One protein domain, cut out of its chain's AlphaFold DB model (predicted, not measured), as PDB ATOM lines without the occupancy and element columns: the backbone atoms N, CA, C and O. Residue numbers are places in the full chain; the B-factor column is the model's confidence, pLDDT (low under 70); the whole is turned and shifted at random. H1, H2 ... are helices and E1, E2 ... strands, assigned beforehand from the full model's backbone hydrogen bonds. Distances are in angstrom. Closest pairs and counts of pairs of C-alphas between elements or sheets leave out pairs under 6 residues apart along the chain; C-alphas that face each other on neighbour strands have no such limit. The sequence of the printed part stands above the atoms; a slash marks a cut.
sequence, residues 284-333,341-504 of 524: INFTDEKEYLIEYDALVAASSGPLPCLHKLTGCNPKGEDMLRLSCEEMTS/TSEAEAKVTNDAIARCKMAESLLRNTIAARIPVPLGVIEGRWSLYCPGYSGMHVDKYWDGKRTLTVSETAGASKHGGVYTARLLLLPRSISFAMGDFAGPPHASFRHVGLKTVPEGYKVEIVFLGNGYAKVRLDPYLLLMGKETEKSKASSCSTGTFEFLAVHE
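AT A GLANCE: This is residues 284 to 333 and 341 to 504 of the 524 residues of an uncharacterized protein of Pyrenophora tritici-repentis (UniProt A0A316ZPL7). One sheet of eight strands curls round and folds back on itself into a flattened, nearly closed barrel: E4 E3 E2 E1 face E7 E6 E5, with E8 as the hinge. The long helix H3 crosses over E1, E8, E7 and E6, H1 meets the last part of H3 to make a V, and H2 lies away from them near one end of the longest axis. The printed part has 214 residues, with five named helices and eight named strands in the order H1 H2 H3 E1 H4 E2 E3 E4 E5 E6 E7 H5 E8, a mixed class. The sheet's order is E4 E3 E2 E1 E8 E7 E6 E5, all antiparallel. The whole is compact, with a radius of gyration of the C-alphas of 17.8 A and spans of 54 by 40 by 39 A.

IN THESE COORDINATES: H1, residues 286 to 302, begins at C-alpha 286 (-15.514, 3.169, -39.708) and is 24.1 A long. H2 is residues 318 to 329, 16.3 A, and H3 residues 343 to 369, 38.5 A. E1, residues 380 to 385, precedes H4, residues 387 to 390. E2, 402 to 408, and E3, 418 to 424, are each 20.3 A long; E4 is 432 to 438, E5 448 to 451. E6, 458 to 465, is 21.9 A; then come E7, 468 to 473, and H5, 475 to 480. E8, 497 to 503, ends at C-alpha 503 (2.670, -10.278, -27.838).

HOW THE PARTS SIT: E2 E3 E4 and E5 E6 E7 are meanders, each strand the antiparallel neighbour of the one before. N 405 and O 422 join E2 and E3 at 2.8 A, within hydrogen-bond range; E8 has N 500 and O 385 of E1 at 2.7 A, and N 499 and O 471 of E7 at 2.8 A. The closest C-alphas of the edge strands E4 and E5, Met 434 and Lys 451, are 5.4 A apart. H3 runs across the strands, 80 degrees to E1 on the local plane, at a height over the sheet of 9.1 A. H1 touches H3 with residues 286 to 293 alone, opposite ways at a steep tilt of 45 degrees; the closest C-alphas, Phe 286 and Ile 367, are 6.4 A apart. H4 and H5 only graze the sheet. Every O i to N i+4 pair is within range in H1, H2, H3 and H5; H4 is too short for one.

THE WHOLE: The farthest C-alphas, Ser 333 and Lys 414, are 57.9 A apart. Residues 334 to 340 are not printed; the gap is 16.9 A. The links H1 to H2, H4 to E2 and H5 to E8 are long. Mean pLDDT of the printed part is 89.6; residues 484 to 494 are among the 18 under 70.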
ATOM      1  N   ILE A 284     -10.234   2.583 -44.340       94.56
ATOM      2  CA  ILE A 284     -11.008   1.961 -43.259       94.56
ATOM      3  C   ILE A 284     -12.459   2.429 -43.310       94.56
ATOM      4  O   ILE A 284     -12.750   3.624 -43.219       94.56
ATOM      5  N   ASN A 285     -13.387   1.475 -43.368       96.56
ATOM      6  CA  ASN A 285     -14.804   1.763 -43.214       96.56
ATOM      7  C   ASN A 285     -15.187   1.798 -41.727       96.56
ATOM      8  O   ASN A 285     -15.538   0.785 -41.132       96.56
ATOM      9  N   PHE A 286     -15.147   2.987 -41.120       96.19
ATOM     10  CA  PHE A 286     -15.514   3.169 -39.708       96.19
ATOM     11  C   PHE A 286     -16.987   2.863 -39.394       96.19
ATOM     12  O   PHE A 286     -17.338   2.740 -38.221       96.19
ATOM     13  N   THR A 287     -17.850   2.765 -40.409       97.56
ATOM     14  CA  THR A 287     -19.237   2.317 -40.221       97.56
ATOM     15  C   THR A 287     -19.251   0.833 -39.875       97.56
ATOM     16  O   THR A 287     -19.782   0.471 -38.830       97.56
ATOM     17  N   ASP A 288     -18.553   0.014 -40.666       97.31
ATOM     18  CA  ASP A 288     -18.408  -1.424 -40.415       97.31
ATOM     19  C   ASP A 288     -17.672  -1.671 -39.089       97.31
ATOM     20  O   ASP A 288     -18.071  -2.522 -38.303       97.31
ATOM     21  N   GLU A 289     -16.641  -0.877 -38.770       97.19
ATOM     22  CA  GLU A 289     -15.945  -0.979 -37.473       97.19
ATOM     23  C   GLU A 289     -16.867  -0.735 -36.276       97.19
ATOM     24  O   GLU A 289     -16.728  -1.376 -35.232       97.19
ATOM     25  N   LYS A 290     -17.828   0.180 -36.419       97.94
ATOM     26  CA  LYS A 290     -18.834   0.421 -35.386       97.94
ATOM     27  C   LYS A 290     -19.794  -0.764 -35.262       97.94
ATOM     28  O   LYS A 290     -20.189  -1.087 -34.146       97.94
ATOM     29  N   GLU A 291     -20.154  -1.413 -36.366       98.19
ATOM     30  CA  GLU A 291     -20.969  -2.633 -36.350       98.19
ATOM     31  C   GLU A 291     -20.226  -3.788 -35.671       98.19
ATOM     32  O   GLU A 291     -20.771  -4.395 -34.750       98.19
ATOM     33  N   TYR A 292     -18.951  -4.010 -36.007       97.81
ATOM     34  CA  TYR A 292     -18.120  -5.010 -35.330       97.81
ATOM     35  C   TYR A 292     -17.990  -4.741 -33.827       97.81
ATOM     36  O   TYR A 292     -17.998  -5.680 -33.036       97.81
ATOM     37  N   LEU A 293     -17.904  -3.474 -33.406       97.62
ATOM     38  CA  LEU A 293     -17.911  -3.118 -31.986       97.62
ATOM     39  C   LEU A 293     -19.240  -3.492 -31.300       97.62
ATOM     40  O   LEU A 293     -19.223  -4.006 -30.185       97.62
ATOM     41  N   ILE A 294     -20.382  -3.273 -31.956       98.00
ATOM     42  CA  ILE A 294     -21.700  -3.653 -31.418       98.00
ATOM     43  C   ILE A 294     -21.812  -5.178 -31.288       98.00
ATOM     44  O   ILE A 294     -22.261  -5.675 -30.255       98.00
ATOM     45  N   GLU A 295     -21.378  -5.925 -32.308       96.75
ATOM     46  CA  GLU A 295     -21.325  -7.392 -32.263       96.75
ATOM     47  C   GLU A 295     -20.421  -7.882 -31.128       96.75
ATOM     48  O   GLU A 295     -20.794  -8.776 -30.364       96.75
ATOM     49  N   TYR A 296     -19.253  -7.257 -30.984       96.19
ATOM     50  CA  TYR A 296     -18.304  -7.551 -29.924       96.19
ATOM     51  C   TYR A 296     -18.914  -7.327 -28.532       96.19
ATOM     52  O   TYR A 296     -18.840  -8.212 -27.677       96.19
ATOM     53  N   ASP A 297     -19.586  -6.196 -28.309       96.00
ATOM     54  CA  ASP A 297     -20.250  -5.893 -27.037       96.00
ATOM     55  C   ASP A 297     -21.390  -6.869 -26.728       96.00
ATOM     56  O   ASP A 297     -21.514  -7.342 -25.594       96.00
ATOM     57  N   ALA A 298     -22.177  -7.247 -27.739       94.94
ATOM     58  CA  ALA A 298     -23.206  -8.272 -27.597       94.94
ATOM     59  C   ALA A 298     -22.603  -9.634 -27.205       94.94
ATOM     60  O   ALA A 298     -23.149 -10.338 -26.353       94.94
ATOM     61  N   LEU A 299     -21.448  -9.995 -27.774       90.81
ATOM     62  CA  LEU A 299     -20.733 -11.226 -27.440       90.81
ATOM     63  C   LEU A 299     -20.133 -11.205 -26.035       90.81
ATOM     64  O   LEU A 299     -20.167 -12.240 -25.364       90.81
ATOM     65  N   VAL A 300     -19.592 -10.068 -25.590       90.38
ATOM     66  CA  VAL A 300     -19.081  -9.886 -24.222       90.38
ATOM     67  C   VAL A 300     -20.222 -10.013 -23.213       90.38
ATOM     68  O   VAL A 300     -20.104 -10.775 -22.248       90.38
ATOM     69  N   ALA A 301     -21.355  -9.357 -23.478       90.81
ATOM     70  CA  ALA A 301     -22.558  -9.461 -22.657       90.81
ATOM     71  C   ALA A 301     -23.073 -10.909 -22.588       90.81
ATOM     72  O   ALA A 301     -23.361 -11.411 -21.504       90.81
ATOM     73  N   ALA A 302     -23.098 -11.628 -23.716       87.81
ATOM     74  CA  ALA A 302     -23.509 -13.033 -23.757       87.81
ATOM     75  C   ALA A 302     -22.534 -13.985 -23.033       87.81
ATOM     76  O   ALA A 302     -22.951 -15.033 -22.540       87.81
ATOM     77  N   SER A 303     -21.243 -13.637 -22.948       84.44
ATOM     78  CA  SER A 303     -20.230 -14.406 -22.206       84.44
ATOM     79  C   SER A 303     -20.093 -14.015 -20.731       84.44
ATOM     80  O   SER A 303     -19.219 -14.538 -20.045       84.44
ATOM     81  N   SER A 304     -20.944 -13.116 -20.226       80.06
ATOM     82  CA  SER A 304     -20.938 -12.663 -18.827       80.06
ATOM     83  C   SER A 304     -21.621 -13.686 -17.911       80.06
ATOM     84  O   SER A 304     -22.678 -13.434 -17.341       80.06
ATOM     85  N   GLY A 305     -21.032 -14.876 -17.806       83.75
ATOM     86  CA  GLY A 305     -21.510 -15.965 -16.960       83.75
ATOM     87  C   GLY A 305     -20.375 -16.615 -16.167       83.75
ATOM     88  O   GLY A 305     -19.202 -16.438 -16.505       83.75
ATOM     89  N   PRO A 306     -20.704 -17.368 -15.102       85.50
ATOM     90  CA  PRO A 306     -19.716 -18.169 -14.397       85.50
ATOM     91  C   PRO A 306     -19.107 -19.186 -15.367       85.50
ATOM     92  O   PRO A 306     -19.821 -19.968 -15.998       85.50
ATOM     93  N   LEU A 307     -17.781 -19.170 -15.502       89.31
ATOM     94  CA  LEU A 307     -17.087 -20.127 -16.359       89.31
ATOM     95  C   LEU A 307     -17.150 -21.532 -15.737       89.31
ATOM     96  O   LEU A 307     -17.145 -21.670 -14.516       89.31
ATOM     97  N   PRO A 308     -17.227 -22.605 -16.541       89.38
ATOM     98  CA  PRO A 308     -17.237 -23.957 -16.003       89.38
ATOM     99  C   PRO A 308     -15.854 -24.349 -15.464       89.38
ATOM    100  O   PRO A 308     -14.830 -24.129 -16.113       89.38
ATOM    101  N   CYS A 309     -15.819 -25.012 -14.305       89.19
ATOM    102  CA  CYS A 309     -14.579 -25.530 -13.732       89.19
ATOM    103  C   CYS A 309     -13.955 -26.607 -14.640       89.19
ATOM    104  O   CYS A 309     -14.585 -27.616 -14.971       89.19
ATOM    105  N   LEU A 310     -12.673 -26.458 -14.981       89.56
ATOM    106  CA  LEU A 310     -11.909 -27.438 -15.768       89.56
ATOM    107  C   LEU A 310     -11.285 -28.554 -14.902       89.56
ATOM    108  O   LEU A 310     -10.568 -29.420 -15.413       89.56
ATOM    109  N   HIS A 311     -11.572 -28.567 -13.594       89.06
ATOM    110  CA  HIS A 311     -11.197 -29.616 -12.640       89.06
ATOM    111  C   HIS A 311      -9.717 -30.036 -12.773       89.06
ATOM    112  O   HIS A 311      -8.794 -29.224 -12.692       89.06
ATOM    113  N   LYS A 312      -9.475 -31.329 -13.032       89.00
ATOM    114  CA  LYS A 312      -8.145 -31.938 -13.128       89.00
ATOM    115  C   LYS A 312      -7.278 -31.324 -14.231       89.00
ATOM    116  O   LYS A 312      -6.061 -31.372 -14.091       89.00
ATOM    117  N   LEU A 313      -7.870 -30.743 -15.281       88.44
ATOM    118  CA  LEU A 313      -7.115 -30.158 -16.394       88.44
ATOM    119  C   LEU A 313      -6.331 -28.927 -15.951       88.44
ATOM    120  O   LEU A 313      -5.158 -28.809 -16.278       88.44
ATOM    121  N   THR A 314      -6.935 -28.040 -15.159       87.88
ATOM    122  CA  THR A 314      -6.236 -26.859 -14.620       87.88
ATOM    123  C   THR A 314      -5.663 -27.098 -13.228       87.88
ATOM    124  O   THR A 314      -4.972 -26.243 -12.682       87.88
ATOM    125  N   GLY A 315      -5.917 -28.276 -12.651       87.12
ATOM    126  CA  GLY A 315      -5.601 -28.583 -11.260       87.12
ATOM    127  C   GLY A 315      -6.555 -27.926 -10.262       87.12
ATOM    128  O   GLY A 315      -6.225 -27.867  -9.075       87.12
ATOM    129  N   CYS A 316      -7.709 -27.458 -10.740       89.00
ATOM    130  CA  CYS A 316      -8.757 -26.899  -9.912       89.00
ATOM    131  C   CYS A 316      -9.383 -27.997  -9.046       89.00
ATOM    132  O   CYS A 316      -9.649 -29.111  -9.510       89.00
ATOM    133  N   ASN A 317      -9.559 -27.704  -7.763       90.50
ATOM    134  CA  ASN A 317     -10.155 -28.605  -6.787       90.50
ATOM    135  C   ASN A 317     -10.996 -27.779  -5.800       90.50
ATOM    136  O   ASN A 317     -10.618 -26.635  -5.549       90.50
ATOM    137  N   PRO A 318     -12.067 -28.342  -5.206       88.81
ATOM    138  CA  PRO A 318     -12.970 -27.580  -4.339       88.81
ATOM    139  C   PRO A 318     -12.255 -26.876  -3.181       88.81
ATOM    140  O   PRO A 318     -12.499 -25.709  -2.922       88.81
ATOM    141  N   LYS A 319     -11.271 -27.539  -2.551       89.44
ATOM    142  CA  LYS A 319     -10.468 -26.929  -1.476       89.44
ATOM    143  C   LYS A 319      -9.650 -25.729  -1.962       89.44
ATOM    144  O   LYS A 319      -9.451 -24.774  -1.226       89.44
ATOM    145  N   GLY A 320      -9.125 -25.803  -3.182       85.06
ATOM    146  CA  GLY A 320      -8.380 -24.730  -3.824       85.06
ATOM    147  C   GLY A 320      -9.275 -23.548  -4.168       85.06
ATOM    148  O   GLY A 320      -8.860 -22.417  -3.960       85.06
ATOM    149  N   GLU A 321     -10.491 -23.806  -4.649       85.56
ATOM    150  CA  GLU A 321     -11.497 -22.764  -4.891       85.56
ATOM    151  C   GLU A 321     -11.938 -22.100  -3.583       85.56
ATOM    152  O   GLU A 321     -11.964 -20.876  -3.517       85.56
ATOM    153  N   ASP A 322     -12.180 -22.876  -2.522       86.94
ATOM    154  CA  ASP A 322     -12.495 -22.339  -1.194       86.94
ATOM    155  C   ASP A 322     -11.368 -21.432  -0.678       86.94
ATOM    156  O   ASP A 322     -11.628 -20.332  -0.198       86.94
ATOM    157  N   MET A 323     -10.103 -21.846  -0.830       84.25
ATOM    158  CA  MET A 323      -8.952 -21.013  -0.462       84.25
ATOM    159  C   MET A 323      -8.801 -19.774  -1.346       84.25
ATOM    160  O   MET A 323      -8.430 -18.719  -0.838       84.25
ATOM    161  N   LEU A 324      -9.070 -19.881  -2.650       83.88
ATOM    162  CA  LEU A 324      -9.058 -18.735  -3.557       83.88
ATOM    163  C   LEU A 324     -10.123 -17.721  -3.134       83.88
ATOM    164  O   LEU A 324      -9.814 -16.541  -2.995       83.88
ATOM    165  N   ARG A 325     -11.341 -18.187  -2.841       84.25
ATOM    166  CA  ARG A 325     -12.433 -17.340  -2.360       84.25
ATOM    167  C   ARG A 325     -12.069 -16.654  -1.048       84.25
ATOM    168  O   ARG A 325     -12.181 -15.435  -0.971       84.25
ATOM    169  N   LEU A 326     -11.539 -17.402  -0.075       84.25
ATOM    170  CA  LEU A 326     -11.034 -16.828   1.177       84.25
ATOM    171  C   LEU A 326      -9.938 -15.788   0.917       84.25
ATOM    172  O   LEU A 326      -9.957 -14.737   1.533       84.25
ATOM    173  N   SER A 327      -9.025 -16.014  -0.034       79.38
ATOM    174  CA  SER A 327      -7.979 -15.030  -0.361       79.38
ATOM    175  C   SER A 327      -8.513 -13.754  -1.024       79.38
ATOM    176  O   SER A 327      -7.930 -12.685  -0.855       79.38
ATOM    177  N   CYS A 328      -9.615 -13.853  -1.773       78.81
ATOM    178  CA  CYS A 328     -10.282 -12.700  -2.373       78.81
ATOM    179  C   CYS A 328     -11.117 -11.922  -1.345       78.81
ATOM    180  O   CYS A 328     -11.162 -10.697  -1.412       78.81
ATOM    181  N   GLU A 329     -11.762 -12.619  -0.406       80.44
ATOM    182  CA  GLU A 329     -12.557 -12.027   0.680       80.44
ATOM    183  C   GLU A 329     -11.658 -11.420   1.776       80.44
ATOM    184  O   GLU A 329     -11.901 -10.310   2.246       80.44
ATOM    185  N   GLU A 330     -10.569 -12.102   2.139       71.31
ATOM    186  CA  GLU A 330      -9.591 -11.702   3.158       71.31
ATOM    187  C   GLU A 330      -8.403 -10.944   2.548       71.31
ATOM    188  O   GLU A 330      -7.240 -11.255   2.821       71.31
ATOM    189  N   MET A 331      -8.677  -9.911   1.742       57.03
ATOM    190  CA  MET A 331      -7.680  -9.062   1.056       57.03
ATOM    191  C   MET A 331      -6.591  -8.443   1.974       57.03
ATOM    192  O   MET A 331      -5.680  -7.768   1.495       57.03
ATOM    193  N   THR A 332      -6.662  -8.663   3.288       53.56
ATOM    194  CA  THR A 332      -5.756  -8.173   4.332       53.56
ATOM    195  C   THR A 332      -4.809  -9.229   4.920       53.56
ATOM    196  O   THR A 332      -3.846  -8.854   5.593       53.56
ATOM    197  N   SER A 333      -4.990 -10.528   4.659       55.41
ATOM    198  CA  SER A 333      -4.181 -11.583   5.289       55.41
ATOM    199  C   SER A 333      -3.051 -12.079   4.380       55.41
ATOM    200  O   SER A 333      -3.209 -13.006   3.589       55.41
ATOM    201  N   THR A 341       3.043 -18.818  -7.617       67.12
ATOM    202  CA  THR A 341       3.430 -17.742  -8.523       67.12
ATOM    203  C   THR A 341       4.258 -16.753  -7.733       67.12
ATOM    204  O   THR A 341       3.825 -16.263  -6.687       67.12
ATOM    205  N   SER A 342       5.468 -16.487  -8.209       81.38
ATOM    206  CA  SER A 342       6.295 -15.439  -7.628       81.38
ATOM    207  C   SER A 342       5.545 -14.104  -7.690       81.38
ATOM    208  O   SER A 342       4.756 -13.847  -8.601       81.38
ATOM    209  N   GLU A 343       5.791 -13.224  -6.723       83.81
ATOM    210  CA  GLU A 343       5.186 -11.887  -6.704       83.81
ATOM    211  C   GLU A 343       5.482 -11.102  -7.997       83.81
ATOM    212  O   GLU A 343       4.644 -10.344  -8.485       83.81
ATOM    213  N   ALA A 344       6.644 -11.365  -8.606       87.31
ATOM    214  CA  ALA A 344       7.024 -10.834  -9.907       87.31
ATOM    215  C   ALA A 344       6.094 -11.310 -11.040       87.31
ATOM    216  O   ALA A 344       5.619 -10.484 -11.814       87.31
ATOM    217  N   GLU A 345       5.782 -12.608 -11.125       87.75
ATOM    218  CA  GLU A 345       4.872 -13.161 -12.146       87.75
ATOM    219  C   GLU A 345       3.444 -12.626 -11.998       87.75
ATOM    220  O   GLU A 345       2.792 -12.298 -12.993       87.75
ATOM    221  N   ALA A 346       2.967 -12.484 -10.758       86.50
ATOM    222  CA  ALA A 346       1.662 -11.888 -10.485       86.50
ATOM    223  C   ALA A 346       1.613 -10.425 -10.952       86.50
ATOM    224  O   ALA A 346       0.651 -10.014 -11.604       86.50
ATOM    225  N   LYS A 347       2.677  -9.650 -10.693       90.31
ATOM    226  CA  LYS A 347       2.792  -8.267 -11.168       90.31
ATOM    227  C   LYS A 347       2.794  -8.186 -12.696       90.31
ATOM    228  O   LYS A 347       2.047  -7.384 -13.242       90.31
ATOM    229  N   VAL A 348       3.577  -9.032 -13.371       90.31
ATOM    230  CA  VAL A 348       3.623  -9.100 -14.845       90.31
ATOM    231  C   VAL A 348       2.252  -9.448 -15.421       90.31
ATOM    232  O   VAL A 348       1.824  -8.852 -16.404       90.31
ATOM    233  N   THR A 349       1.530 -10.373 -14.791       91.19
ATOM    234  CA  THR A 349       0.200 -10.773 -15.260       91.19
ATOM    235  C   THR A 349      -0.831  -9.659 -15.078       91.19
ATOM    236  O   THR A 349      -1.593  -9.370 -15.997       91.19
ATOM    237  N   ASN A 350      -0.841  -8.991 -13.924       92.06
ATOM    238  CA  ASN A 350      -1.746  -7.867 -13.676       92.06
ATOM    239  C   ASN A 350      -1.477  -6.694 -14.628       92.06
ATOM    240  O   ASN A 350      -2.414  -6.095 -15.151       92.06
ATOM    241  N   ASP A 351      -0.203  -6.411 -14.889       92.94
ATOM    242  CA  ASP A 351       0.246  -5.409 -15.852       92.94
ATOM    243  C   ASP A 351      -0.203  -5.759 -17.284       92.94
ATOM    244  O   ASP A 351      -0.826  -4.942 -17.962       92.94
ATOM    245  N   ALA A 352      -0.012  -7.010 -17.715       92.62
ATOM    246  CA  ALA A 352      -0.513  -7.515 -18.994       92.62
ATOM    247  C   ALA A 352      -2.041  -7.358 -19.134       92.62
ATOM    248  O   ALA A 352      -2.522  -6.848 -20.149       92.62
ATOM    249  N   ILE A 353      -2.809  -7.730 -18.102       94.31
ATOM    250  CA  ILE A 353      -4.273  -7.582 -18.077       94.31
ATOM    251  C   ILE A 353      -4.674  -6.103 -18.184       94.31
ATOM    252  O   ILE A 353      -5.577  -5.768 -18.955       94.31
ATOM    253  N   ALA A 354      -4.015  -5.216 -17.433       94.75
ATOM    254  CA  ALA A 354      -4.288  -3.781 -17.468       94.75
ATOM    255  C   ALA A 354      -4.026  -3.193 -18.861       94.75
ATOM    256  O   ALA A 354      -4.872  -2.474 -19.393       94.75
ATOM    257  N   ARG A 355      -2.908  -3.557 -19.500       93.88
ATOM    258  CA  ARG A 355      -2.576  -3.084 -20.852       93.88
ATOM    259  C   ARG A 355      -3.534  -3.585 -21.921       93.88
ATOM    260  O   ARG A 355      -3.932  -2.798 -22.773       93.88
ATOM    261  N   CYS A 356      -3.982  -4.836 -21.849       95.69
ATOM    262  CA  CYS A 356      -5.031  -5.331 -22.745       95.69
ATOM    263  C   CYS A 356      -6.332  -4.526 -22.612       95.69
ATOM    264  O   CYS A 356      -6.934  -4.178 -23.627       95.69
ATOM    265  N   LYS A 357      -6.752  -4.189 -21.383       95.38
ATOM    266  CA  LYS A 357      -7.938  -3.342 -21.148       95.38
ATOM    267  C   LYS A 357      -7.750  -1.926 -21.699       95.38
ATOM    268  O   LYS A 357      -8.681  -1.365 -22.271       95.38
ATOM    269  N   MET A 358      -6.550  -1.359 -21.562       94.94
ATOM    270  CA  MET A 358      -6.219  -0.058 -22.148       94.94
ATOM    271  C   MET A 358      -6.255  -0.095 -23.679       94.94
ATOM    272  O   MET A 358      -6.856   0.791 -24.279       94.94
ATOM    273  N   ALA A 359      -5.691  -1.131 -24.310       95.88
ATOM    274  CA  ALA A 359      -5.733  -1.310 -25.762       95.88
ATOM    275  C   ALA A 359      -7.172  -1.453 -26.287       95.88
ATOM    276  O   ALA A 359      -7.520  -0.867 -27.308       95.88
ATOM    277  N   GLU A 360      -8.033  -2.174 -25.563       96.62
ATOM    278  CA  GLU A 360      -9.457  -2.275 -25.894       96.62
ATOM    279  C   GLU A 360     -10.164  -0.913 -25.804       96.62
ATOM    280  O   GLU A 360     -10.848  -0.509 -26.744       96.62
ATOM    281  N   SER A 361      -9.985  -0.190 -24.694       96.62
ATOM    282  CA  SER A 361     -10.578   1.141 -24.492       96.62
ATOM    283  C   SER A 361     -10.106   2.137 -25.549       96.62
ATOM    284  O   SER A 361     -10.905   2.875 -26.127       96.62
ATOM    285  N   LEU A 362      -8.812   2.113 -25.869       95.69
ATOM    286  CA  LEU A 362      -8.255   2.901 -26.955       95.69
ATOM    287  C   LEU A 362      -8.964   2.585 -28.272       95.69
ATOM    288  O   LEU A 362      -9.413   3.519 -28.926       95.69
ATOM    289  N   LEU A 363      -9.077   1.309 -28.653       97.06
ATOM    290  CA  LEU A 363      -9.690   0.938 -29.927       97.06
ATOM    291  C   LEU A 363     -11.153   1.408 -30.015       97.06
ATOM    292  O   LEU A 363     -11.586   1.901 -31.054       97.06
ATOM    293  N   ARG A 364     -11.909   1.347 -28.909       97.94
ATOM    294  CA  ARG A 364     -13.264   1.928 -28.835       97.94
ATOM    295  C   ARG A 364     -13.245   3.433 -29.115       97.94
ATOM    296  O   ARG A 364     -14.015   3.929 -29.939       97.94
ATOM    297  N   ASN A 365     -12.343   4.156 -28.452       97.50
ATOM    298  CA  ASN A 365     -12.225   5.607 -28.583       97.50
ATOM    299  C   ASN A 365     -11.747   6.028 -29.979       97.50
ATOM    300  O   ASN A 365     -12.224   7.024 -30.521       97.50
ATOM    301  N   THR A 366     -10.836   5.274 -30.594       96.50
ATOM    302  CA  THR A 366     -10.310   5.585 -31.926       96.50
ATOM    303  C   THR A 366     -11.338   5.324 -33.018       96.50
ATOM    304  O   THR A 366     -11.427   6.128 -33.944       96.50
ATOM    305  N   ILE A 367     -12.188   4.299 -32.889       97.19
ATOM    306  CA  ILE A 367     -13.333   4.099 -33.790       97.19
ATOM    307  C   ILE A 367     -14.297   5.288 -33.694       97.19
ATOM    308  O   ILE A 367     -14.681   5.849 -34.723       97.19
ATOM    309  N   ALA A 368     -14.624   5.742 -32.478       97.31
ATOM    310  CA  ALA A 368     -15.471   6.920 -32.275       97.31
ATOM    311  C   ALA A 368     -14.849   8.199 -32.871       97.31
ATOM    312  O   ALA A 368     -15.540   8.989 -33.516       97.31
ATOM    313  N   ALA A 369     -13.533   8.371 -32.722       97.12
ATOM    314  CA  ALA A 369     -12.777   9.492 -33.281       97.12
ATOM    315  C   ALA A 369     -12.456   9.344 -34.784       97.12
ATOM    316  O   ALA A 369     -11.927  10.273 -35.398       97.12
ATOM    317  N   ARG A 370     -12.777   8.197 -35.400       96.38
ATOM    318  CA  ARG A 370     -12.409   7.834 -36.780       96.38
ATOM    319  C   ARG A 370     -10.902   7.924 -37.044       96.38
ATOM    320  O   ARG A 370     -10.477   8.471 -38.069       96.38
ATOM    321  N   ILE A 371     -10.116   7.424 -36.095       95.50
ATOM    322  CA  ILE A 371      -8.656   7.359 -36.137       95.50
ATOM    323  C   ILE A 371      -8.244   5.903 -36.413       95.50
ATOM    324  O   ILE A 371      -8.622   5.017 -35.647       95.50
ATOM    325  N   PRO A 372      -7.478   5.626 -37.483       93.88
ATOM    326  CA  PRO A 372      -6.956   4.290 -37.747       93.88
ATOM    327  C   PRO A 372      -5.959   3.863 -36.663       93.88
ATOM    328  O   PRO A 372      -5.067   4.632 -36.301       93.88
ATOM    329  N   VAL A 373      -6.068   2.621 -36.184       94.12
ATOM    330  CA  VAL A 373      -5.084   2.020 -35.269       94.12
ATOM    331  C   VAL A 373      -4.272   0.972 -36.033       94.12
ATOM    332  O   VAL A 373      -4.852   0.010 -36.546       94.12
ATOM    333  N   PRO A 374      -2.938   1.126 -36.133       90.50
ATOM    334  CA  PRO A 374      -2.110   0.136 -36.800       90.50
ATOM    335  C   PRO A 374      -2.123  -1.178 -36.017       90.50
ATOM    336  O   PRO A 374      -2.098  -1.205 -34.785       90.50
ATOM    337  N   LEU A 375      -2.124  -2.286 -36.749       90.44
ATOM    338  CA  LEU A 375      -2.148  -3.617 -36.153       90.44
ATOM    339  C   LEU A 375      -0.860  -3.936 -35.375       90.44
ATOM    340  O   LEU A 375      -0.896  -4.572 -34.321       90.44
ATOM    341  N   GLY A 376       0.274  -3.431 -35.866       89.88
ATOM    342  CA  GLY A 376       1.599  -3.744 -35.343       89.88
ATOM    343  C   GLY A 376       2.098  -5.111 -35.817       89.88
ATOM    344  O   GLY A 376       1.676  -5.623 -36.851       89.88
ATOM    345  N   VAL A 377       3.033  -5.693 -35.066       91.50
ATOM    346  CA  VAL A 377       3.617  -7.003 -35.382       91.50
ATOM    347  C   VAL A 377       2.643  -8.112 -34.976       91.50
ATOM    348  O   VAL A 377       2.317  -8.240 -33.796       91.50
ATOM    349  N   ILE A 378       2.198  -8.914 -35.949       94.81
ATOM    350  CA  ILE A 378       1.347 -10.096 -35.717       94.81
ATOM    351  C   ILE A 378       2.199 -11.339 -35.422       94.81
ATOM    352  O   ILE A 378       1.852 -12.161 -34.571       94.81
ATOM    353  N   GLU A 379       3.303 -11.485 -36.156       95.50
ATOM    354  CA  GLU A 379       4.176 -12.654 -36.094       95.50
ATOM    355  C   GLU A 379       4.931 -12.726 -34.767       95.50
ATOM    356  O   GLU A 379       5.591 -11.769 -34.354       95.50
ATOM    357  N   GLY A 380       4.906 -13.905 -34.155       97.12
ATOM    358  CA  GLY A 380       5.669 -14.203 -32.958       97.12
ATOM    359  C   GLY A 380       4.851 -14.944 -31.915       97.12
ATOM    360  O   GLY A 380       3.858 -15.616 -32.210       97.12
ATOM    361  N   ARG A 381       5.320 -14.867 -30.671       98.06
ATOM    362  CA  ARG A 381       4.732 -15.565 -29.533       98.06
ATOM    363  C   ARG A 381       3.818 -14.627 -28.751       98.06
ATOM    364  O   ARG A 381       4.213 -13.530 -28.361       98.06
ATOM    365  N   TRP A 382       2.616 -15.113 -28.479       98.31
ATOM    366  CA  TRP A 382       1.594 -14.444 -27.691       98.31
ATOM    367  C   TRP A 382       1.329 -15.240 -26.417       98.31
ATOM    368  O   TRP A 382       1.020 -16.432 -26.479       98.31
ATOM    369  N   SER A 383       1.436 -14.589 -25.266       97.88
ATOM    370  CA  SER A 383       1.083 -15.159 -23.963       97.88
ATOM    371  C   SER A 383      -0.406 -14.964 -23.706       97.88
ATOM    372  O   SER A 383      -0.922 -13.864 -23.897       97.88
ATOM    373  N   LEU A 384      -1.099 -16.025 -23.292       97.75
ATOM    374  CA  LEU A 384      -2.547 -16.028 -23.085       97.75
ATOM    375  C   LEU A 384      -2.894 -16.011 -21.594       97.75
ATOM    376  O   LEU A 384      -2.477 -16.893 -20.840       97.75
ATOM    377  N   TYR A 385      -3.737 -15.063 -21.198       96.69
ATOM    378  CA  TYR A 385      -4.211 -14.863 -19.829       96.69
ATOM    379  C   TYR A 385      -5.736 -14.941 -19.795       96.69
ATOM    380  O   TYR A 385      -6.392 -14.314 -20.615       96.69
ATOM    381  N   CYS A 386      -6.333 -15.672 -18.854       95.31
ATOM    382  CA  CYS A 386      -7.796 -15.751 -18.724       95.31
ATOM    383  C   CYS A 386      -8.242 -15.188 -17.368       95.31
ATOM    384  O   CYS A 386      -8.465 -15.965 -16.436       95.31
ATOM    385  N   PRO A 387      -8.357 -13.852 -17.230       93.62
ATOM    386  CA  PRO A 387      -8.685 -13.225 -15.952       93.62
ATOM    387  C   PRO A 387     -10.061 -13.647 -15.426       93.62
ATOM    388  O   PRO A 387     -10.224 -13.819 -14.221       93.62
ATOM    389  N   GLY A 388     -11.031 -13.865 -16.323       92.38
ATOM    390  CA  GLY A 388     -12.364 -14.339 -15.947       92.38
ATOM    391  C   GLY A 388     -12.326 -15.710 -15.270       92.38
ATOM    392  O   GLY A 388     -13.027 -15.930 -14.290       92.38
ATOM    393  N   TYR A 389     -11.457 -16.614 -15.737       92.44
ATOM    394  CA  TYR A 389     -11.320 -17.937 -15.129       92.44
ATOM    395  C   TYR A 389     -10.504 -17.889 -13.838       92.44
ATOM    396  O   TYR A 389     -10.938 -18.440 -12.832       92.44
ATOM    397  N   SER A 390      -9.359 -17.198 -13.829       90.88
ATOM    398  CA  SER A 390      -8.501 -17.115 -12.637       90.88
ATOM    399  C   SER A 390      -9.138 -16.353 -11.473       90.88
ATOM    400  O   SER A 390      -8.704 -16.518 -10.340       90.88
ATOM    401  N   GLY A 391     -10.150 -15.518 -11.735       88.44
ATOM    402  CA  GLY A 391     -10.924 -14.844 -10.693       88.44
ATOM    403  C   GLY A 391     -11.911 -15.756  -9.955       88.44
ATOM    404  O   GLY A 391     -12.322 -15.421  -8.850       88.44
ATOM    405  N   MET A 392     -12.286 -16.899 -10.539       88.88
ATOM    406  CA  MET A 392     -13.287 -17.819  -9.974       88.88
ATOM    407  C   MET A 392     -12.735 -19.215  -9.674       88.88
ATOM    408  O   MET A 392     -13.249 -19.913  -8.804       88.88
ATOM    409  N   HIS A 393     -11.693 -19.632 -10.391       91.00
ATOM    410  CA  HIS A 393     -11.147 -20.979 -10.345       91.00
ATOM    411  C   HIS A 393      -9.635 -20.964 -10.161       91.00
ATOM    412  O   HIS A 393      -8.919 -20.100 -10.670       91.00
ATOM    413  N   VAL A 394      -9.126 -22.007  -9.503       89.81
ATOM    414  CA  VAL A 394      -7.686 -22.251  -9.441       89.81
ATOM    415  C   VAL A 394      -7.201 -22.782 -10.785       89.81
ATOM    416  O   VAL A 394      -7.564 -23.872 -11.242       89.81
ATOM    417  N   ASP A 395      -6.305 -22.022 -11.395       90.38
ATOM    418  CA  ASP A 395      -5.614 -22.401 -12.613       90.38
ATOM    419  C   ASP A 395      -4.110 -22.472 -12.347       90.38
ATOM    420  O   ASP A 395      -3.538 -21.594 -11.715       90.38
ATOM    421  N   LYS A 396      -3.443 -23.532 -12.801       90.00
ATOM    422  CA  LYS A 396      -1.978 -23.666 -12.703       90.00
ATOM    423  C   LYS A 396      -1.234 -22.996 -13.860       90.00
ATOM    424  O   LYS A 396      -0.006 -22.899 -13.816       90.00
ATOM    425  N   TYR A 397      -1.970 -22.593 -14.895       89.44
ATOM    426  CA  TYR A 397      -1.432 -22.138 -16.176       89.44
ATOM    427  C   TYR A 397      -1.917 -20.734 -16.569       89.44
ATOM    428  O   TYR A 397      -1.773 -20.349 -17.731       89.44
ATOM    429  N   TRP A 398      -2.521 -19.992 -15.635       84.19
ATOM    430  CA  TRP A 398      -3.062 -18.648 -15.875       84.19
ATOM    431  C   TRP A 398      -1.992 -17.580 -16.106       84.19
ATOM    432  O   TRP A 398      -2.284 -16.552 -16.708       84.19
ATOM    433  N   ASP A 399      -0.765 -17.829 -15.658       85.31
ATOM    434  CA  ASP A 399       0.378 -16.916 -15.656       85.31
ATOM    435  C   ASP A 399       1.072 -16.829 -17.027       85.31
ATOM    436  O   ASP A 399       2.296 -16.821 -17.132       85.31
ATOM    437  N   GLY A 400       0.294 -16.816 -18.114       87.25
ATOM    438  CA  GLY A 400       0.819 -16.687 -19.478       87.25
ATOM    439  C   GLY A 400       1.553 -17.927 -19.998       87.25
ATOM    440  O   GLY A 400       2.190 -17.873 -21.050       87.25
ATOM    441  N   LYS A 401       1.471 -19.069 -19.299       93.12
ATOM    442  CA  LYS A 401       2.077 -20.331 -19.762       93.12
ATOM    443  C   LYS A 401       1.399 -20.906 -21.004       93.12
ATOM    444  O   LYS A 401       2.022 -21.669 -21.742       93.12
ATOM    445  N   ARG A 402       0.121 -20.582 -21.221       96.06
ATOM    446  CA  ARG A 402      -0.585 -20.888 -22.471       96.06
ATOM    447  C   ARG A 402      -0.140 -19.894 -23.530       96.06
ATOM    448  O   ARG A 402      -0.075 -18.699 -23.256       96.06
ATOM    449  N   THR A 403       0.158 -20.378 -24.729       97.81
ATOM    450  CA  THR A 403       0.745 -19.530 -25.770       97.81
ATOM    451  C   THR A 403       0.089 -19.747 -27.116       97.81
ATOM    452  O   THR A 403      -0.242 -20.873 -27.476       97.81
ATOM    453  N   LEU A 404      -0.023 -18.678 -27.891       98.31
ATOM    454  CA  LEU A 404      -0.362 -18.711 -29.303       98.31
ATOM    455  C   LEU A 404       0.866 -18.239 -30.085       98.31
ATOM    456  O   LEU A 404       1.336 -17.126 -29.887       98.31
ATOM    457  N   THR A 405       1.410 -19.080 -30.952       98.19
ATOM    458  CA  THR A 405       2.514 -18.700 -31.839       98.19
ATOM    459  C   THR A 405       1.958 -18.476 -33.230       98.19
ATOM    460  O   THR A 405       1.364 -19.397 -33.784       98.19
ATOM    461  N   VAL A 406       2.142 -17.285 -33.787       98.00
ATOM    462  CA  VAL A 406       1.712 -16.937 -35.146       98.00
ATOM    463  C   VAL A 406       2.942 -16.843 -36.040       98.00
ATOM    464  O   VAL A 406       3.938 -16.231 -35.657       98.00
ATOM    465  N   SER A 407       2.875 -17.455 -37.217       96.88
ATOM    466  CA  SER A 407       3.961 -17.490 -38.198       96.88
ATOM    467  C   SER A 407       3.424 -17.109 -39.571       96.88
ATOM    468  O   SER A 407       2.351 -17.566 -39.960       96.88
ATOM    469  N   GLU A 408       4.156 -16.277 -40.306       94.94
ATOM    470  CA  GLU A 408       3.813 -15.977 -41.697       94.94
ATOM    471  C   GLU A 408       4.043 -17.216 -42.572       94.94
ATOM    472  O   GLU A 408       5.034 -17.939 -42.414       94.94
ATOM    473  N   THR A 409       3.117 -17.496 -43.488       92.44
ATOM    474  CA  THR A 409       3.258 -18.634 -44.397       92.44
ATOM    475  C   THR A 409       4.324 -18.321 -45.450       92.44
ATOM    476  O   THR A 409       4.290 -17.280 -46.108       92.44
ATOM    477  N   ALA A 410       5.292 -19.221 -45.639       84.44
ATOM    478  CA  ALA A 410       6.369 -19.018 -46.606       84.44
ATOM    479  C   ALA A 410       5.806 -18.779 -48.022       84.44
ATOM    480  O   ALA A 410       5.014 -19.569 -48.529       84.44
ATOM    481  N   GLY A 411       6.219 -17.680 -48.661       79.12
ATOM    482  CA  GLY A 411       5.722 -17.273 -49.981       79.12
ATOM    483  C   GLY A 411       4.444 -16.423 -49.964       79.12
ATOM    484  O   GLY A 411       4.059 -15.908 -51.014       79.12
ATOM    485  N   ALA A 412       3.827 -16.200 -48.797       71.50
ATOM    486  CA  ALA A 412       2.638 -15.358 -48.653       71.50
ATOM    487  C   ALA A 412       2.924 -13.849 -48.652       71.50
ATOM    488  O   ALA A 412       1.983 -13.059 -48.731       71.50
ATOM    489  N   SER A 413       4.194 -13.432 -48.659       67.12
ATOM    490  CA  SER A 413       4.573 -12.012 -48.706       67.12
ATOM    491  C   SER A 413       4.024 -11.278 -49.937       67.12
ATOM    492  O   SER A 413       3.863 -10.061 -49.921       67.12
ATOM    493  N   LYS A 414       3.669 -12.014 -51.001       71.38
ATOM    494  CA  LYS A 414       3.006 -11.476 -52.201       71.38
ATOM    495  C   LYS A 414       1.480 -11.374 -52.085       71.38
ATOM    496  O   LYS A 414       0.867 -10.680 -52.888       71.38
ATOM    497  N   HIS A 415       0.869 -12.069 -51.125       58.44
ATOM    498  CA  HIS A 415      -0.581 -12.275 -51.024       58.44
ATOM    499  C   HIS A 415      -1.231 -11.595 -49.809       58.44
ATOM    500  O   HIS A 415      -2.364 -11.916 -49.467       58.44
ATOM    501  N   GLY A 416      -0.562 -10.618 -49.190       67.31
ATOM    502  CA  GLY A 416      -1.211  -9.740 -48.214       67.31
ATOM    503  C   GLY A 416      -1.392 -10.352 -46.824       67.31
ATOM    504  O   GLY A 416      -2.467 -10.237 -46.249       67.31
ATOM    505  N   GLY A 417      -0.339 -10.967 -46.272       85.62
ATOM    506  CA  GLY A 417      -0.313 -11.355 -44.856       85.62
ATOM    507  C   GLY A 417      -1.195 -12.564 -44.544       85.62
ATOM    508  O   GLY A 417      -2.154 -12.468 -43.776       85.62
ATOM    509  N   VAL A 418      -0.867 -13.711 -45.142       94.50
ATOM    510  CA  VAL A 418      -1.440 -15.004 -44.739       94.50
ATOM    511  C   VAL A 418      -0.557 -15.615 -43.656       94.50
ATOM    512  O   VAL A 418       0.662 -15.721 -43.813       94.50
ATOM    513  N   TYR A 419      -1.188 -16.026 -42.564       96.31
ATOM    514  CA  TYR A 419      -0.527 -16.544 -41.378       96.31
ATOM    515  C   TYR A 419      -1.049 -17.931 -41.024       96.31
ATOM    516  O   TYR A 419      -2.197 -18.275 -41.287       96.31
ATOM    517  N   THR A 420      -0.213 -18.695 -40.335       97.06
ATOM    518  CA  THR A 420      -0.602 -19.893 -39.590       97.06
ATOM    519  C   THR A 420      -0.426 -19.634 -38.105       97.06
ATOM    520  O   THR A 420       0.345 -18.764 -37.695       97.06
ATOM    521  N   ALA A 421      -1.128 -20.396 -37.268       98.06
ATOM    522  CA  ALA A 421      -0.941 -20.311 -35.828       98.06
ATOM    523  C   ALA A 421      -0.796 -21.683 -35.172       98.06
ATOM    524  O   ALA A 421      -1.286 -22.699 -35.662       98.06
ATOM    525  N   ARG A 422      -0.123 -21.713 -34.025       98.00
ATOM    526  CA  ARG A 422       0.006 -22.879 -33.154       98.00
ATOM    527  C   ARG A 422      -0.401 -22.497 -31.746       98.00
ATOM    528  O   ARG A 422       0.233 -21.654 -31.118       98.00
ATOM    529  N   LEU A 423      -1.450 -23.130 -31.247       98.06
ATOM    530  CA  LEU A 423      -1.985 -22.879 -29.918       98.06
ATOM    531  C   LEU A 423      -1.504 -23.962 -28.946       98.06
ATOM    532  O   LEU A 423      -1.818 -25.136 -29.110       98.06
ATOM    533  N   LEU A 424      -0.773 -23.574 -27.908       97.69
ATOM    534  CA  LEU A 424      -0.353 -24.450 -26.818       97.69
ATOM    535  C   LEU A 424      -1.255 -24.230 -25.597       97.69
ATOM    536  O   LEU A 424      -1.162 -23.206 -24.916       97.69
ATOM    537  N   LEU A 425      -2.102 -25.221 -25.300       95.69
ATOM    538  CA  LEU A 425      -2.952 -25.244 -24.109       95.69
ATOM    539  C   LEU A 425      -2.486 -26.330 -23.137       95.69
ATOM    540  O   LEU A 425      -2.772 -27.513 -23.315       95.69
ATOM    541  N   LEU A 426      -1.816 -25.920 -22.063       93.75
ATOM    542  CA  LEU A 426      -1.486 -26.828 -20.966       93.75
ATOM    543  C   LEU A 426      -2.770 -27.337 -20.276       93.75
ATOM    544  O   LEU A 426      -3.732 -26.571 -20.149       93.75
ATOM    545  N   PRO A 427      -2.807 -28.616 -19.848       91.62
ATOM    546  CA  PRO A 427      -1.674 -29.528 -19.643       91.62
ATOM    547  C   PRO A 427      -1.227 -30.315 -20.883       91.62
ATOM    548  O   PRO A 427      -0.300 -31.117 -20.779       91.62
ATOM    549  N   ARG A 428      -1.858 -30.136 -22.052       92.06
ATOM    550  CA  ARG A 428      -1.398 -30.828 -23.259       92.06
ATOM    551  C   ARG A 428      -0.031 -30.290 -23.678       92.06
ATOM    552  O   ARG A 428       0.175 -29.085 -23.773       92.06
ATOM    553  N   SER A 429       0.897 -31.206 -23.938       90.44
ATOM    554  CA  SER A 429       2.239 -30.893 -24.440       90.44
ATOM    555  C   SER A 429       2.266 -30.617 -25.945       90.44
ATOM    556  O   SER A 429       3.224 -30.032 -26.443       90.44
ATOM    557  N   ILE A 430       1.229 -31.040 -26.672       94.81
ATOM    558  CA  ILE A 430       1.121 -30.893 -28.124       94.81
ATOM    559  C   ILE A 430       0.348 -29.612 -28.441       94.81
ATOM    560  O   ILE A 430      -0.750 -29.403 -27.925       94.81
ATOM    561  N   SER A 431       0.914 -28.772 -29.307       96.31
ATOM    562  CA  SER A 431       0.239 -27.580 -29.821       96.31
ATOM    563  C   SER A 431      -0.796 -27.934 -30.890       96.31
ATOM    564  O   SER A 431      -0.500 -28.714 -31.796       96.31
ATOM    565  N   PHE A 432      -1.955 -27.285 -30.853       97.19
ATOM    566  CA  PHE A 432      -2.956 -27.339 -31.913       97.19
ATOM    567  C   PHE A 432      -2.502 -26.477 -33.089       97.19
ATOM    568  O   PHE A 432      -2.364 -25.259 -32.951       97.19
ATOM    569  N   ALA A 433      -2.252 -27.106 -34.234       97.62
ATOM    570  CA  ALA A 433      -1.991 -26.389 -35.473       97.62
ATOM    571  C   ALA A 433      -3.302 -25.808 -36.012       97.62
ATOM    572  O   ALA A 433      -4.294 -26.527 -36.133       97.62
ATOM    573  N   MET A 434      -3.291 -24.521 -36.328       97.50
ATOM    574  CA  MET A 434      -4.389 -23.809 -36.970       97.50
ATOM    575  C   MET A 434      -4.113 -23.707 -38.467       97.50
ATOM    576  O   MET A 434      -2.955 -23.574 -38.870       97.50
ATOM    577  N   GLY A 435      -5.171 -23.775 -39.271       95.19
ATOM    578  CA  GLY A 435      -5.079 -23.521 -40.706       95.19
ATOM    579  C   GLY A 435      -4.687 -22.077 -41.024       95.19
ATOM    580  O   GLY A 435      -4.637 -21.218 -40.138       95.19
ATOM    581  N   ASP A 436      -4.435 -21.830 -42.307       95.69
ATOM    582  CA  ASP A 436      -4.119 -20.504 -42.825       95.69
ATOM    583  C   ASP A 436      -5.262 -19.517 -42.548       95.69
ATOM    584  O   ASP A 436      -6.443 -19.834 -42.726       95.69
ATOM    585  N   PHE A 437      -4.914 -18.302 -42.139       95.81
ATOM    586  CA  PHE A 437      -5.848 -17.196 -41.979       95.81
ATOM    587  C   PHE A 437      -5.236 -15.897 -42.503       95.81
ATOM    588  O   PHE A 437      -4.026 -15.681 -42.427       95.81
ATOM    589  N   ALA A 438      -6.080 -15.018 -43.037       94.31
ATOM    590  CA  ALA A 438      -5.664 -13.678 -43.429       94.31
ATOM    591  C   ALA A 438      -5.648 -12.772 -42.192       94.31
ATOM    592  O   ALA A 438      -6.654 -12.673 -41.481       94.31
ATOM    593  N   GLY A 439      -4.514 -12.119 -41.931       91.12
ATOM    594  CA  GLY A 439      -4.440 -11.089 -40.899       91.12
ATOM    595  C   GLY A 439      -5.331  -9.898 -41.267       91.12
ATOM    596  O   GLY A 439      -5.462  -9.580 -42.452       91.12
ATOM    597  N   PRO A 440      -5.975  -9.229 -40.295       92.62
ATOM    598  CA  PRO A 440      -6.724  -8.021 -40.605       92.62
ATOM    599  C   PRO A 440      -5.758  -6.912 -41.068       92.62
ATOM    600  O   PRO A 440      -4.593  -6.910 -40.677       92.62
ATOM    601  N   PRO A 441      -6.201  -5.962 -41.904       90.75
ATOM    602  CA  PRO A 441      -5.331  -4.883 -42.382       90.75
ATOM    603  C   PRO A 441      -4.987  -3.850 -41.292       90.75
ATOM    604  O   PRO A 441      -3.946  -3.195 -41.357       90.75
ATOM    605  N   HIS A 442      -5.834  -3.715 -40.271       94.31
ATOM    606  CA  HIS A 442      -5.682  -2.800 -39.136       94.31
ATOM    607  C   HIS A 442      -6.264  -3.427 -37.862       94.31
ATOM    608  O   HIS A 442      -6.891  -4.487 -37.912       94.31
ATOM    609  N   ALA A 443      -6.037  -2.799 -36.707       96.62
ATOM    610  CA  ALA A 443      -6.657  -3.234 -35.458       96.62
ATOM    611  C   ALA A 443      -8.170  -2.971 -35.493       96.62
ATOM    612  O   ALA A 443      -8.595  -1.868 -35.825       96.62
ATOM    613  N   SER A 444      -8.970  -3.979 -35.162       96.94
ATOM    614  CA  SER A 444     -10.419  -3.979 -35.371       96.94
ATOM    615  C   SER A 444     -11.097  -4.934 -34.389       96.94
ATOM    616  O   SER A 444     -10.496  -5.922 -33.964       96.94
ATOM    617  N   PHE A 445     -12.369  -4.670 -34.072       97.50
ATOM    618  CA  PHE A 445     -13.224  -5.609 -33.336       97.50
ATOM    619  C   PHE A 445     -13.721  -6.783 -34.195       97.50
ATOM    620  O   PHE A 445     -14.404  -7.674 -33.695       97.50
ATOM    621  N   ARG A 446     -13.346  -6.832 -35.480       96.50
ATOM    622  CA  ARG A 446     -13.655  -7.947 -36.374       96.50
ATOM    623  C   ARG A 446     -13.058  -9.258 -35.860       96.50
ATOM    624  O   ARG A 446     -11.855  -9.373 -35.622       96.50
ATOM    625  N   HIS A 447     -13.899 -10.284 -35.795       96.19
ATOM    626  CA  HIS A 447     -13.488 -11.636 -35.433       96.19
ATOM    627  C   HIS A 447     -12.788 -12.328 -36.609       96.19
ATOM    628  O   HIS A 447     -13.368 -12.533 -37.677       96.19
ATOM    629  N   VAL A 448     -11.543 -12.746 -36.394       96.94
ATOM    630  CA  VAL A 448     -10.798 -13.618 -37.303       96.94
ATOM    631  C   VAL A 448     -10.990 -15.055 -36.838       96.94
ATOM    632  O   VAL A 448     -10.547 -15.431 -35.755       96.94
ATOM    633  N   GLY A 449     -11.699 -15.853 -37.634       96.25
ATOM    634  CA  GLY A 449     -11.975 -17.255 -37.330       96.25
ATOM    635  C   GLY A 449     -10.850 -18.172 -37.802       96.25
ATOM    636  O   GLY A 449     -10.599 -18.282 -38.999       96.25
ATOM    637  N   LEU A 450     -10.228 -18.881 -36.868       96.88
ATOM    638  CA  LEU A 450      -9.263 -19.945 -37.101       96.88
ATOM    639  C   LEU A 450      -9.921 -21.300 -36.838       96.88
ATOM    640  O   LEU A 450     -10.862 -21.425 -36.046       96.88
ATOM    641  N   LYS A 451      -9.401 -22.331 -37.501       97.00
ATOM    642  CA  LYS A 451      -9.808 -23.721 -37.293       97.00
ATOM    643  C   LYS A 451      -8.588 -24.585 -37.038       97.00
ATOM    644  O   LYS A 451      -7.587 -24.436 -37.741       97.00
ATOM    645  N   THR A 452      -8.675 -25.501 -36.074       96.81
ATOM    646  CA  THR A 452      -7.629 -26.517 -35.911       96.81
ATOM    647  C   THR A 452      -7.597 -27.420 -37.142       96.81
ATOM    648  O   THR A 452      -8.641 -27.818 -37.652       96.81
ATOM    649  N   VAL A 453      -6.405 -27.727 -37.653       95.00
ATOM    650  CA  VAL A 453      -6.235 -28.552 -38.862       95.00
ATOM    651  C   VAL A 453      -6.755 -29.986 -38.677       95.00
ATOM    652  O   VAL A 453      -7.441 -30.466 -39.578       95.00
ATOM    653  N   PRO A 454      -6.473 -30.688 -37.558       91.38
ATOM    654  CA  PRO A 454      -6.921 -32.068 -37.409       91.38
ATOM    655  C   PRO A 454      -8.412 -32.178 -37.074       91.38
ATOM    656  O   PRO A 454      -9.085 -33.072 -37.576       91.38
ATOM    657  N   GLU A 455      -8.923 -31.305 -36.202       91.50
ATOM    658  CA  GLU A 455     -10.257 -31.473 -35.609       91.50
ATOM    659  C   GLU A 455     -11.287 -30.427 -36.050       91.50
ATOM    660  O   GLU A 455     -12.479 -30.599 -35.806       91.50
ATOM    661  N   GLY A 456     -10.865 -29.337 -36.692       94.31
ATOM    662  CA  GLY A 456     -11.763 -28.275 -37.140       94.31
ATOM    663  C   GLY A 456     -12.345 -27.413 -36.017       94.31
ATOM    664  O   GLY A 456     -13.324 -26.703 -36.256       94.31
ATOM    665  N   TYR A 457     -11.775 -27.442 -34.806       95.12
ATOM    666  CA  TYR A 457     -12.278 -26.648 -33.684       95.12
ATOM    667  C   TYR A 457     -12.119 -25.155 -33.951       95.12
ATOM    668  O   TYR A 457     -11.060 -24.705 -34.391       95.12
ATOM    669  N   LYS A 458     -13.171 -24.386 -33.657       95.62
ATOM    670  CA  LYS A 458     -13.212 -22.942 -33.890       95.62
ATOM    671  C   LYS A 458     -12.437 -22.197 -32.802       95.62
ATOM    672  O   LYS A 458     -12.697 -22.378 -31.613       95.62
ATOM    673  N   VAL A 459     -11.533 -21.321 -33.223       97.06
ATOM    674  CA  VAL A 459     -10.861 -20.328 -32.379       97.06
ATOM    675  C   VAL A 459     -11.083 -18.968 -33.018       97.06
ATOM    676  O   VAL A 459     -10.914 -18.824 -34.220       97.06
ATOM    677  N   GLU A 460     -11.484 -17.970 -32.248       97.50
ATOM    678  CA  GLU A 460     -11.692 -16.613 -32.753       97.50
ATOM    679  C   GLU A 460     -10.654 -15.676 -32.154       97.50
ATOM    680  O   GLU A 460     -10.368 -15.750 -30.959       97.50
ATOM    681  N   ILE A 461     -10.097 -14.788 -32.973       97.88
ATOM    682  CA  ILE A 461      -9.131 -13.784 -32.533       97.88
ATOM    683  C   ILE A 461      -9.621 -12.403 -32.946       97.88
ATOM    684  O   ILE A 461     -10.011 -12.194 -34.090       97.88
ATOM    685  N   VAL A 462      -9.570 -11.465 -32.008       97.94
ATOM    686  CA  VAL A 462      -9.824 -10.041 -32.221       97.94
ATOM    687  C   VAL A 462      -8.528  -9.299 -31.934       97.94
ATOM    688  O   VAL A 462      -7.983  -9.403 -30.834       97.94
ATOM    689  N   PHE A 463      -8.004  -8.569 -32.913       97.75
ATOM    690  CA  PHE A 463      -6.733  -7.868 -32.761       97.75
ATOM    691  C   PHE A 463      -6.958  -6.421 -32.325       97.75
ATOM    692  O   PHE A 463      -7.503  -5.613 -33.073       97.75
ATOM    693  N   LEU A 464      -6.471  -6.082 -31.130       97.19
ATOM    694  CA  LEU A 464      -6.625  -4.754 -30.528       97.19
ATOM    695  C   LEU A 464      -5.534  -3.763 -30.978       97.19
ATOM    696  O   LEU A 464      -5.616  -2.573 -30.685       97.19
ATOM    697  N   GLY A 465      -4.521  -4.252 -31.701       95.00
ATOM    698  CA  GLY A 465      -3.375  -3.471 -32.167       95.00
ATOM    699  C   GLY A 465      -2.222  -3.445 -31.167       95.00
ATOM    700  O   GLY A 465      -2.351  -3.873 -30.021       95.00
ATOM    701  N   ASN A 466      -1.063  -2.953 -31.614       92.38
ATOM    702  CA  ASN A 466       0.132  -2.738 -30.781       92.38
ATOM    703  C   ASN A 466       0.611  -3.972 -29.985       92.38
ATOM    704  O   ASN A 466       1.218  -3.840 -28.919       92.38
ATOM    705  N   GLY A 467       0.356  -5.176 -30.508       95.81
ATOM    706  CA  GLY A 467       0.719  -6.434 -29.852       95.81
ATOM    707  C   GLY A 467      -0.265  -6.902 -28.775       95.81
ATOM    708  O   GLY A 467       0.118  -7.698 -27.920       95.81
ATOM    709  N   TYR A 468      -1.516  -6.438 -28.805       97.62
ATOM    710  CA  TYR A 468      -2.593  -6.922 -27.941       97.62
ATOM    711  C   TYR A 468      -3.721  -7.538 -28.772       97.62
ATOM    712  O   TYR A 468      -4.082  -7.036 -29.838       97.62
ATOM    713  N   ALA A 469      -4.286  -8.639 -28.287       97.94
ATOM    714  CA  ALA A 469      -5.410  -9.318 -28.916       97.94
ATOM    715  C   ALA A 469      -6.298  -9.999 -27.867       97.94
ATOM    716  O   ALA A 469      -5.912 -10.167 -26.709       97.94
ATOM    717  N   LYS A 470      -7.494 -10.408 -28.277       97.62
ATOM    718  CA  LYS A 470      -8.400 -11.262 -27.509       97.62
ATOM    719  C   LYS A 470      -8.636 -12.545 -28.279       97.62
ATOM    720  O   LYS A 470      -8.887 -12.508 -29.476       97.62
ATOM    721  N   VAL A 471      -8.551 -13.674 -27.593       97.88
ATOM    722  CA  VAL A 471      -8.725 -15.004 -28.172       97.88
ATOM    723  C   VAL A 471      -9.905 -15.670 -27.485       97.88
ATOM    724  O   VAL A 471      -9.892 -15.854 -26.271       97.88
ATOM    725  N   ARG A 472     -10.925 -16.046 -28.250       96.50
ATOM    726  CA  ARG A 472     -12.102 -16.772 -27.766       96.50
ATOM    727  C   ARG A 472     -12.038 -18.212 -28.258       96.50
ATOM    728  O   ARG A 472     -11.911 -18.463 -29.455       96.50
ATOM    729  N   LEU A 473     -12.094 -19.165 -27.333       95.75
ATOM    730  CA  LEU A 473     -12.046 -20.599 -27.641       95.75
ATOM    731  C   LEU A 473     -12.721 -21.423 -26.550       95.75
ATOM    732  O   LEU A 473     -12.810 -20.966 -25.416       95.75
ATOM    733  N   ASP A 474     -13.159 -22.639 -26.872       94.50
ATOM    734  CA  ASP A 474     -13.644 -23.607 -25.882       94.50
ATOM    735  C   ASP A 474     -12.477 -24.516 -25.438       94.50
ATOM    736  O   ASP A 474     -12.080 -25.430 -26.175       94.50
ATOM    737  N   PRO A 475     -11.874 -24.277 -24.255       93.12
ATOM    738  CA  PRO A 475     -10.759 -25.083 -23.787       93.12
ATOM    739  C   PRO A 475     -11.203 -26.493 -23.396       93.12
ATOM    740  O   PRO A 475     -10.375 -27.398 -23.436       93.12
ATOM    741  N   TYR A 476     -12.470 -26.714 -23.033       91.00
ATOM    742  CA  TYR A 476     -12.965 -28.051 -22.722       91.00
ATOM    743  C   TYR A 476     -12.998 -28.901 -23.992       91.00
ATOM    744  O   TYR A 476     -12.430 -29.994 -24.005       91.00
ATOM    745  N   LEU A 477     -13.547 -28.358 -25.081       91.62
ATOM    746  CA  LEU A 477     -13.549 -29.001 -26.393       91.62
ATOM    747  C   LEU A 477     -12.126 -29.320 -26.864       91.62
ATOM    748  O   LEU A 477     -11.837 -30.457 -27.235       91.62
ATOM    749  N   LEU A 478     -11.211 -28.353 -26.771       92.19
ATOM    750  CA  LEU A 478      -9.820 -28.534 -27.192       92.19
ATOM    751  C   LEU A 478      -9.069 -29.555 -26.321       92.19
ATOM    752  O   LEU A 478      -8.339 -30.405 -26.833       92.19
ATOM    753  N   LEU A 479      -9.240 -29.518 -24.998       91.38
ATOM    754  CA  LEU A 479      -8.498 -30.389 -24.084       91.38
ATOM    755  C   LEU A 479      -9.087 -31.802 -23.982       91.38
ATOM    756  O   LEU A 479      -8.318 -32.758 -23.845       91.38
ATOM    757  N   MET A 480     -10.408 -31.952 -24.078       89.06
ATOM    758  CA  MET A 480     -11.116 -33.228 -23.900       89.06
ATOM    759  C   MET A 480     -11.545 -33.880 -25.218       89.06
ATOM    760  O   MET A 480     -11.858 -35.068 -25.222       89.06
ATOM    761  N   GLY A 481     -11.549 -33.138 -26.329       87.12
ATOM    762  CA  GLY A 481     -12.014 -33.617 -27.635       87.12
ATOM    763  C   GLY A 481     -13.518 -33.895 -27.694       87.12
ATOM    764  O   GLY A 481     -13.981 -34.615 -28.574       87.12
ATOM    765  N   LYS A 482     -14.278 -33.390 -26.720       80.19
ATOM    766  CA  LYS A 482     -15.731 -33.524 -26.636       80.19
ATOM    767  C   LYS A 482     -16.303 -32.153 -26.355       80.19
ATOM    768  O   LYS A 482     -15.800 -31.466 -25.468       80.19
ATOM    769  N   GLU A 483     -17.349 -31.779 -27.083       73.62
ATOM    770  CA  GLU A 483     -18.114 -30.589 -26.728       73.62
ATOM    771  C   GLU A 483     -18.607 -30.745 -25.296       73.62
ATOM    772  O   GLU A 483     -18.993 -31.842 -24.878       73.62
ATOM    773  N   THR A 484     -18.542 -29.653 -24.540       65.75
ATOM    774  CA  THR A 484     -19.051 -29.623 -23.175       65.75
ATOM    775  C   THR A 484     -20.510 -30.054 -23.233       65.75
ATOM    776  O   THR A 484     -21.339 -29.349 -23.814       65.75
ATOM    777  N   GLU A 485     -20.807 -31.255 -22.726       61.44
ATOM    778  CA  GLU A 485     -22.148 -31.826 -22.789       61.44
ATOM    779  C   GLU A 485     -23.078 -30.801 -22.156       61.44
ATOM    780  O   GLU A 485     -22.904 -30.452 -20.986       61.44
ATOM    781  N   LYS A 486     -23.987 -30.232 -22.963       61.28
ATOM    782  CA  LYS A 486     -24.924 -29.197 -22.524       61.28
ATOM    783  C   LYS A 486     -25.775 -29.806 -21.424       61.28
ATOM    784  O   LYS A 486     -26.799 -30.435 -21.695       61.28
ATOM    785  N   SER A 487     -25.309 -29.694 -20.184       53.28
ATOM    786  CA  SER A 487     -26.000 -30.252 -19.039       53.28
ATOM    787  C   SER A 487     -27.374 -29.594 -19.016       53.28
ATOM    788  O   SER A 487     -27.490 -28.378 -18.880       53.28
ATOM    789  N   LYS A 488     -28.424 -30.396 -19.230       53.16
ATOM    790  CA  LYS A 488     -29.817 -29.951 -19.415       53.16
ATOM    791  C   LYS A 488     -30.378 -29.108 -18.256       53.16
ATOM    792  O   LYS A 488     -31.508 -28.647 -18.350       53.16
ATOM    793  N   ALA A 489     -29.626 -28.941 -17.170       49.88
ATOM    794  CA  ALA A 489     -30.079 -28.338 -15.925       49.88
ATOM    795  C   ALA A 489     -29.524 -26.931 -15.653       49.88
ATOM    796  O   ALA A 489     -29.961 -26.299 -14.699       49.88
ATOM    797  N   SER A 490     -28.588 -26.417 -16.453       50.94
ATOM    798  CA  SER A 490     -28.039 -25.082 -16.226       50.94
ATOM    799  C   SER A 490     -27.802 -24.397 -17.557       50.94
ATOM    800  O   SER A 490     -27.035 -24.887 -18.382       50.94
ATOM    801  N   SER A 491     -28.432 -23.240 -17.754       53.97
ATOM    802  CA  SER A 491     -28.168 -22.288 -18.839       53.97
ATOM    803  C   SER A 491     -26.764 -21.670 -18.753       53.97
ATOM    804  O   SER A 491     -26.565 -20.537 -19.188       53.97
ATOM    805  N   CYS A 492     -25.808 -22.378 -18.142       50.28
ATOM    806  CA  CYS A 492     -24.427 -21.965 -18.021       50.28
ATOM    807  C   CYS A 492     -23.905 -21.727 -19.431       50.28
ATOM    808  O   CYS A 492     -23.967 -22.621 -20.283       50.28
ATOM    809  N   SER A 493     -23.481 -20.490 -19.658       56.66
ATOM    810  CA  SER A 493     -22.932 -19.976 -20.901       56.66
ATOM    811  C   SER A 493     -22.071 -21.026 -21.593       56.66
ATOM    812  O   SER A 493     -21.275 -21.708 -20.943       56.66
ATOM    813  N   THR A 494     -22.246 -21.143 -22.914       65.06
ATOM    814  CA  THR A 494     -21.325 -21.828 -23.833       65.06
ATOM    815  C   THR A 494     -19.907 -21.768 -23.284       65.06
ATOM    816  O   THR A 494     -19.457 -20.668 -22.967       65.06
ATOM    817  N   GLY A 495     -19.243 -22.922 -23.142       81.19
ATOM    818  CA  GLY A 495     -17.916 -23.098 -22.531       81.19
ATOM    819  C   GLY A 495     -16.768 -22.401 -23.267       81.19
ATOM    820  O   GLY A 495     -15.648 -22.891 -23.262       81.19
ATOM    821  N   THR A 496     -17.043 -21.274 -23.914       91.88
ATOM    822  CA  THR A 496     -16.124 -20.372 -24.580       91.88
ATOM    823  C   THR A 496     -15.489 -19.453 -23.551       91.88
ATOM    824  O   THR A 496     -16.163 -18.720 -22.833       91.88
ATOM    825  N   PHE A 497     -14.168 -19.478 -23.507       94.12
ATOM    826  CA  PHE A 497     -13.353 -18.675 -22.620       94.12
ATOM    827  C   PHE A 497     -12.757 -17.533 -23.425       94.12
ATOM    828  O   PHE A 497     -12.340 -17.721 -24.572       94.12
ATOM    829  N   GLU A 498     -12.682 -16.362 -22.804       95.56
ATOM    830  CA  GLU A 498     -11.973 -15.213 -23.349       95.56
ATOM    831  C   GLU A 498     -10.574 -15.134 -22.730       95.56
ATOM    832  O   GLU A 498     -10.405 -14.999 -21.515       95.56
ATOM    833  N   PHE A 499      -9.565 -15.237 -23.586       97.31
ATOM    834  CA  PHE A 499      -8.167 -15.052 -23.247       97.31
ATOM    835  C   PHE A 499      -7.697 -13.693 -23.755       97.31
ATOM    836  O   PHE A 499      -7.903 -13.335 -24.911       97.31
ATOM    837  N   LEU A 500      -7.006 -12.953 -22.902       97.75
ATOM    838  CA  LEU A 500      -6.216 -11.792 -23.270       97.75
ATOM    839  C   LEU A 500      -4.868 -12.283 -23.795       97.75
ATOM    840  O   LEU A 500      -4.166 -13.020 -23.103       97.75
ATOM    841  N   ALA A 501      -4.522 -11.903 -25.017       97.94
ATOM    842  CA  ALA A 501      -3.279 -12.273 -25.671       97.94
ATOM    843  C   ALA A 501      -2.332 -11.073 -25.723       97.94
ATOM    844  O   ALA A 501      -2.684 -10.015 -26.249       97.94
ATOM    845  N   VAL A 502      -1.117 -11.261 -25.207       97.44
ATOM    846  CA  VAL A 502      -0.059 -10.243 -25.200       97.44
ATOM    847  C   VAL A 502       1.133 -10.742 -25.992       97.44
ATOM    848  O   VAL A 502       1.699 -11.792 -25.682       97.44
ATOM    849  N   HIS A 503       1.514  -9.987 -27.012       97.88
ATOM    850  CA  HIS A 503       2.670 -10.278 -27.838       97.88
ATOM    851  C   HIS A 503       3.977 -10.000 -27.086       97.88
ATOM    852  O   HIS A 503       4.079  -9.029 -26.332       97.88
ATOM    853  N   GLU A 504       5.010 -10.803 -27.346       96.06
ATOM    854  CA  GLU A 504       6.351 -10.616 -26.772       96.06
ATOM    855  C   GLU A 504       6.948  -9.237 -27.100       96.06
ATOM    856  O   GLU A 504       7.632  -8.639 -26.274       96.06
TER     857      GLU A 504